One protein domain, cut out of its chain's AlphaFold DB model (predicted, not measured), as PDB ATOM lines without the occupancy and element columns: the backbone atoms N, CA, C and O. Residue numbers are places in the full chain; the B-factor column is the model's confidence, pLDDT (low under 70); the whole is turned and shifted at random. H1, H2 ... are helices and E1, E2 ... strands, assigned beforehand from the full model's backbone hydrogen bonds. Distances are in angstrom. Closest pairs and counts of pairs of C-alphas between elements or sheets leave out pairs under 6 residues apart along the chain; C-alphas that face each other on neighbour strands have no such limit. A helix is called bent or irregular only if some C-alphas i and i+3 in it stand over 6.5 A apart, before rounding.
ATOM      1  N   GLU A   6     188.846 171.441 239.751       94.69
ATOM      2  CA  GLU A   6     189.957 170.499 239.932       94.69
ATOM      3  C   GLU A   6     190.780 170.821 241.185       94.69
ATOM      4  O   GLU A   6     190.972 169.953 242.035       94.69
ATOM      5  N   ASP A   7     191.203 172.078 241.337       96.06
ATOM      6  CA  ASP A   7     192.003 172.511 242.486       96.06
ATOM      7  C   ASP A   7     191.246 172.321 243.802       96.06
ATOM      8  O   ASP A   7     191.807 171.819 244.777       96.06
ATOM      9  N   GLU A   8     189.964 172.686 243.834       95.62
ATOM     10  CA  GLU A   8     189.149 172.553 245.040       95.62
ATOM     11  C   GLU A   8     188.860 171.085 245.379       95.62
ATOM     12  O   GLU A   8     188.934 170.697 246.545       95.62
ATOM     13  N   LEU A   9     188.606 170.245 244.371       95.56
ATOM     14  CA  LEU A   9     188.419 168.808 244.563       95.56
ATOM     15  C   LEU A   9     189.690 168.160 245.125       95.56
ATOM     16  O   LEU A   9     189.618 167.432 246.115       95.56
ATOM     17  N   ASN A  10     190.853 168.480 244.549       96.00
ATOM     18  CA  ASN A  10     192.148 167.992 245.020       96.00
ATOM     19  C   ASN A  10     192.455 168.483 246.446       96.00
ATOM     20  O   ASN A  10     192.903 167.703 247.286       96.00
ATOM     21  N   ARG A  11     192.161 169.753 246.763       96.88
ATOM     22  CA  ARG A  11     192.343 170.331 248.110       96.88
ATOM     23  C   ARG A  11     191.522 169.602 249.176       96.88
ATOM     24  O   ARG A  11     191.964 169.485 250.318       96.88
ATOM     25  N   LEU A  12     190.335 169.122 248.812       96.50
ATOM     26  CA  LEU A  12     189.446 168.348 249.681       96.50
ATOM     27  C   LEU A  12     189.806 166.849 249.738       96.50
ATOM     28  O   LEU A  12     189.138 166.097 250.444       96.50
ATOM     29  N   GLY A  13     190.861 166.415 249.037       96.88
ATOM     30  CA  GLY A  13     191.314 165.022 248.991       96.88
ATOM     31  C   GLY A  13     190.536 164.137 248.012       96.88
ATOM     32  O   GLY A  13     190.631 162.913 248.095       96.88
ATOM     33  N   GLY A  14     189.757 164.731 247.105       96.00
ATOM     34  CA  GLY A  14     189.068 164.018 246.035       96.00
ATOM     35  C   GLY A  14     190.013 163.605 244.904       96.00
ATOM     36  O   GLY A  14     191.082 164.185 244.722       96.00
ATOM     37  N   ARG A  15     189.603 162.603 244.119       95.94
ATOM     38  CA  ARG A  15     190.317 162.181 242.908       95.94
ATOM     39  C   ARG A  15     189.700 162.859 241.690       95.94
ATOM     40  O   ARG A  15     188.549 162.592 241.360       95.94
ATOM     41  N   PHE A  16     190.464 163.725 241.032       96.00
ATOM     42  CA  PHE A  16     190.046 164.351 239.783       96.00
ATOM     43  C   PHE A  16     190.338 163.447 238.578       96.00
ATOM     44  O   PHE A  16     191.423 162.879 238.460       96.00
ATOM     45  N   GLU A  17     189.368 163.332 237.671       96.06
ATOM     46  CA  GLU A  17     189.470 162.589 236.414       96.06
ATOM     47  C   GLU A  17     188.826 163.415 235.295       96.06
ATOM     48  O   GLU A  17     187.790 164.049 235.509       96.06
ATOM     49  N   ARG A  18     189.422 163.403 234.097       95.75
ATOM     50  CA  ARG A  18     188.879 164.082 232.913       95.75
ATOM     51  C   ARG A  18     189.187 163.321 231.629       95.75
ATOM     52  O   ARG A  18     190.212 162.645 231.532       95.75
ATOM     53  N   ALA A  19     188.328 163.501 230.637       96.44
ATOM     54  CA  ALA A  19     188.571 163.126 229.253       96.44
ATOM     55  C   ALA A  19     189.049 164.343 228.439       96.44
ATOM     56  O   ALA A  19     189.359 165.411 228.976       96.44
ATOM     57  N   ALA A  20     189.129 164.167 227.117       96.94
ATOM     58  CA  ALA A  20     189.317 165.280 226.198       96.94
ATOM     59  C   ALA A  20     188.157 166.285 226.314       96.94
ATOM     60  O   ALA A  20     187.036 165.918 226.673       96.94
ATOM     61  N   ASP A  21     188.428 167.548 225.993       95.31
ATOM     62  CA  ASP A  21     187.410 168.597 226.028       95.31
ATOM     63  C   ASP A  21     186.237 168.242 225.111       95.31
ATOM     64  O   ASP A  21     186.438 167.817 223.969       95.31
ATOM     65  N   TRP A  22     185.015 168.439 225.615       94.25
ATOM     66  CA  TRP A  22     183.754 168.165 224.918       94.25
ATOM     67  C   TRP A  22     183.463 166.685 224.640       94.25
ATOM     68  O   TRP A  22     182.486 166.378 223.952       94.25
ATOM     69  N   ALA A  23     184.276 165.761 225.159       97.12
ATOM     70  CA  ALA A  23     183.952 164.342 225.139       97.12
ATOM     71  C   ALA A  23     182.886 164.016 226.199       97.12
ATOM     72  O   ALA A  23     182.902 164.557 227.301       97.12
ATOM     73  N   ASP A  24     181.980 163.085 225.885       97.75
ATOM     74  CA  ASP A  24     181.064 162.525 226.884       97.75
ATOM     75  C   ASP A  24     181.868 161.741 227.935       97.75
ATOM     76  O   ASP A  24     182.497 160.726 227.619       97.75
ATOM     77  N   PHE A  25     181.872 162.232 229.175       98.19
ATOM     78  CA  PHE A  25     182.605 161.647 230.285       98.19
ATOM     79  C   PHE A  25     181.848 161.808 231.605       98.19
ATOM     80  O   PHE A  25     181.681 162.913 232.131       98.19
ATOM     81  N   THR A  26     181.429 160.671 232.158       98.12
ATOM     82  CA  THR A  26     180.756 160.568 233.454       98.12
ATOM     83  C   THR A  26     181.524 159.612 234.357       98.12
ATOM     84  O   THR A  26     181.862 158.502 233.946       98.12
ATOM     85  N   VAL A  27     181.745 160.022 235.604       97.31
ATOM     86  CA  VAL A  27     182.334 159.203 236.669       97.31
ATOM     87  C   VAL A  27     181.270 158.917 237.725       97.31
ATOM     88  O   VAL A  27     180.505 159.805 238.108       97.31
ATOM     89  N   VAL A  28     181.233 157.672 238.201       97.25
ATOM     90  CA  VAL A  28     180.357 157.230 239.292       97.25
ATOM     91  C   VAL A  28     181.220 156.682 240.421       97.25
ATOM     92  O   VAL A  28     181.974 155.733 240.218       97.25
ATOM     93  N   ASP A  29     181.070 157.252 241.613       96.31
ATOM     94  CA  ASP A  29     181.674 156.763 242.852       96.31
ATOM     95  C   ASP A  29     180.582 156.562 243.913       96.31
ATOM     96  O   ASP A  29     180.103 157.501 244.557       96.31
ATOM     97  N   GLY A  30     180.108 155.320 244.042       93.94
ATOM     98  CA  GLY A  30     179.006 154.967 244.933       93.94
ATOM     99  C   GLY A  30     177.712 155.717 244.593       93.94
ATOM    100  O   GLY A  30     176.982 155.326 243.688       93.94
ATOM    101  N   ARG A  31     177.404 156.774 245.358       94.38
ATOM    102  CA  ARG A  31     176.224 157.646 245.160       94.38
ATOM    103  C   ARG A  31     176.564 159.016 244.562       94.38
ATOM    104  O   ARG A  31     175.656 159.817 244.354       94.38
ATOM    105  N   LEU A  32     177.842 159.301 244.324       95.44
ATOM    106  CA  LEU A  32     178.295 160.523 243.675       95.44
ATOM    107  C   LEU A  32     178.421 160.274 242.169       95.44
ATOM    108  O   LEU A  32     179.118 159.357 241.746       95.44
ATOM    109  N   ILE A  33     177.746 161.099 241.370       97.25
ATOM    110  CA  ILE A  33     177.810 161.068 239.906       97.25
ATOM    111  C   ILE A  33     178.287 162.442 239.441       97.25
ATOM    112  O   ILE A  33     177.690 163.453 239.812       97.25
ATOM    113  N   ALA A  34     179.351 162.480 238.642       97.12
ATOM    114  CA  ALA A  34     179.922 163.708 238.095       97.12
ATOM    115  C   ALA A  34     180.076 163.596 236.573       97.12
ATOM    116  O   ALA A  34     180.568 162.586 236.078       97.12
ATOM    117  N   GLY A  35     179.665 164.637 235.845       97.25
ATOM    118  CA  GLY A  35     179.865 164.775 234.400       97.25
ATOM    119  C   GLY A  35     180.794 165.949 234.098       97.25
ATOM    120  O   GLY A  35     180.727 166.970 234.785       97.25
ATOM    121  N   GLN A  36     181.658 165.808 233.092       96.69
ATOM    122  CA  GLN A  36     182.684 166.811 232.782       96.69
ATOM    123  C   GLN A  36     182.095 168.119 232.237       96.69
ATOM    124  O   GLN A  36     182.456 169.213 232.672       96.69
ATOM    125  N   ASP A  37     181.219 168.004 231.245       95.50
ATOM    126  CA  ASP A  37     180.726 169.119 230.441       95.50
ATOM    127  C   ASP A  37     179.314 168.807 229.897       95.50
ATOM    128  O   ASP A  37     178.779 167.721 230.157       95.50
ATOM    129  N   PRO A  38     178.656 169.733 229.166       97.31
ATOM    130  CA  PRO A  38     177.285 169.533 228.704       97.31
ATOM    131  C   PRO A  38     177.058 168.246 227.901       97.31
ATOM    132  O   PRO A  38     175.959 167.687 227.989       97.31
ATOM    133  N   CYS A  39     178.067 167.735 227.181       96.75
ATOM    134  CA  CYS A  39     177.965 166.482 226.422       96.75
ATOM    135  C   CYS A  39     177.682 165.281 227.336       96.75
ATOM    136  O   CYS A  39     177.021 164.328 226.927       96.75
ATOM    137  N   SER A  40     178.099 165.372 228.601       97.81
ATOM    138  CA  SER A  40     177.967 164.316 229.608       97.81
ATOM    139  C   SER A  40     176.604 164.297 230.313       97.81
ATOM    140  O   SER A  40     176.320 163.408 231.113       97.81
ATOM    141  N   SER A  41     175.708 165.245 230.016       97.50
ATOM    142  CA  SER A  41     174.411 165.359 230.709       97.50
ATOM    143  C   SER A  41     173.554 164.095 230.569       97.50
ATOM    144  O   SER A  41     172.933 163.637 231.527       97.50
ATOM    145  N   THR A  42     173.527 163.505 229.368       97.81
ATOM    146  CA  THR A  42     172.693 162.323 229.096       97.81
ATOM    147  C   THR A  42     173.266 161.064 229.748       97.81
ATOM    148  O   THR A  42     172.506 160.232 230.248       97.81
ATOM    149  N   SER A  43     174.591 160.893 229.743       97.69
ATOM    150  CA  SER A  43     175.240 159.744 230.382       97.69
ATOM    151  C   SER A  43     175.104 159.816 231.905       97.69
ATOM    152  O   SER A  43     174.652 158.841 232.502       97.69
ATOM    153  N   ALA A  44     175.325 160.985 232.515       97.56
ATOM    154  CA  ALA A  44     175.110 161.206 233.946       97.56
ATOM    155  C   ALA A  44     173.663 160.913 234.381       97.56
ATOM    156  O   ALA A  44     173.439 160.222 235.376       97.56
ATOM    157  N   ALA A  45     172.667 161.367 233.610       97.12
ATOM    158  CA  ALA A  45     171.259 161.074 233.889       97.12
ATOM    159  C   ALA A  45     170.933 159.574 233.791       97.12
ATOM    160  O   ALA A  45     170.155 159.055 234.590       97.12
ATOM    161  N   ARG A  46     171.546 158.853 232.840       96.94
ATOM    162  CA  ARG A  46     171.398 157.393 232.746       96.94
ATOM    163  C   ARG A  46     171.952 156.689 233.979       96.94
ATOM    164  O   ARG A  46     171.272 155.812 234.501       96.94
ATOM    165  N   GLU A  47     173.135 157.076 234.452       96.94
ATOM    166  CA  GLU A  47     173.724 156.509 235.674       96.94
ATOM    167  C   GLU A  47     172.849 156.767 236.908       96.94
ATOM    168  O   GLU A  47     172.658 155.863 237.720       96.94
ATOM    169  N   LEU A  48     172.239 157.953 237.009       95.31
ATOM    170  CA  LEU A  48     171.324 158.298 238.102       95.31
ATOM    171  C   LEU A  48     170.073 157.407 238.139       95.31
ATOM    172  O   LEU A  48     169.589 157.071 239.219       95.31
ATOM    173  N   CYS A  49     169.542 157.025 236.977       95.62
ATOM    174  CA  CYS A  49     168.338 156.199 236.899       95.62
ATOM    175  C   CYS A  49     168.586 154.724 237.251       95.62
ATOM    176  O   CYS A  49     167.663 154.071 237.728       95.62
ATOM    177  N   LYS A  50     169.801 154.193 237.052       93.38
ATOM    178  CA  LYS A  50     170.122 152.774 237.308       93.38
ATOM    179  C   LYS A  50     169.751 152.271 238.713       93.38
ATOM    180  O   LYS A  50     169.124 151.223 238.787       93.38
ATOM    181  N   PRO A  51     170.102 152.953 239.823       84.56
ATOM    182  CA  PRO A  51     169.761 152.476 241.167       84.56
ATOM    183  C   PRO A  51     168.273 152.604 241.527       84.56
ATOM    184  O   PRO A  51     167.882 152.157 242.603       84.56
ATOM    185  N   LEU A  52     167.459 153.255 240.689       76.50
ATOM    186  CA  LEU A  52     166.020 153.448 240.909       76.50
ATOM    187  C   LEU A  52     165.157 152.419 240.152       76.50
ATOM    188  O   LEU A  52     163.931 152.485 240.249       76.50
ATOM    189  N   GLN A  53     165.781 151.515 239.391       62.62
ATOM    190  CA  GLN A  53     165.144 150.413 238.660       62.62
ATOM    191  C   GLN A  53     165.296 149.097 239.424       62.62
ATOM    192  O   GLN A  53     164.338 148.295 239.361       62.62
TER     193      GLN A  53
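Overview. This is residues 6 to 53 of the 53 residues of the protein "ThiJ/PfpI family protein" of Sinorhizobium fredii CCBAU 25509 (UniProt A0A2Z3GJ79). A small antiparallel hairpin, E1 and E2, stands in the middle with the long helix H2 packed over one face; on the other side a long link, residues 12 to 25, joins it to the short helix H1. The 48 printed residues run H1, E1, E2, H2, mixed in class. The whole is only just loose, close to compact, with a radius of gyration of the C-alphas of 11.6 A, and only just flat, spanning 35 by 24 by 11 A.

Arrangement. Look first at the hairpin of E1, residues 26 to 29, and E2, residues 32 to 35, antiparallel at 166 degrees; N 27 and O 34 are within hydrogen-bond range at 2.9 A. H2, residues 38 to 52, is irregular, with C-alphas 39 and 42 7.2 A apart. Its closest C-alphas to the strands are Ala 44 to Thr 26 of E1, 5.7 A, and Ala 44 to Gly 35 of E2, 6.0 A. H1, residues 6 to 11, is apart from E2 and H2. Every O i to N i+4 pair is within hydrogen-bond range in H1, and 7 of 11 in H2.

Along the chain. Find C-alpha 26 at (180.756, 160.568, 233.454); E1 runs 10.2 A, E2 10.3 A. H1 runs 8.5 A; H2 runs 23.1 A to C-alpha 52 at (166.020, 153.448, 240.909).

Size, cuts and confidence. The farthest C-alphas, Arg 11 and Gln 53, are 35.0 A apart. The printed part has no cut; residue 53 has pLDDT under 70.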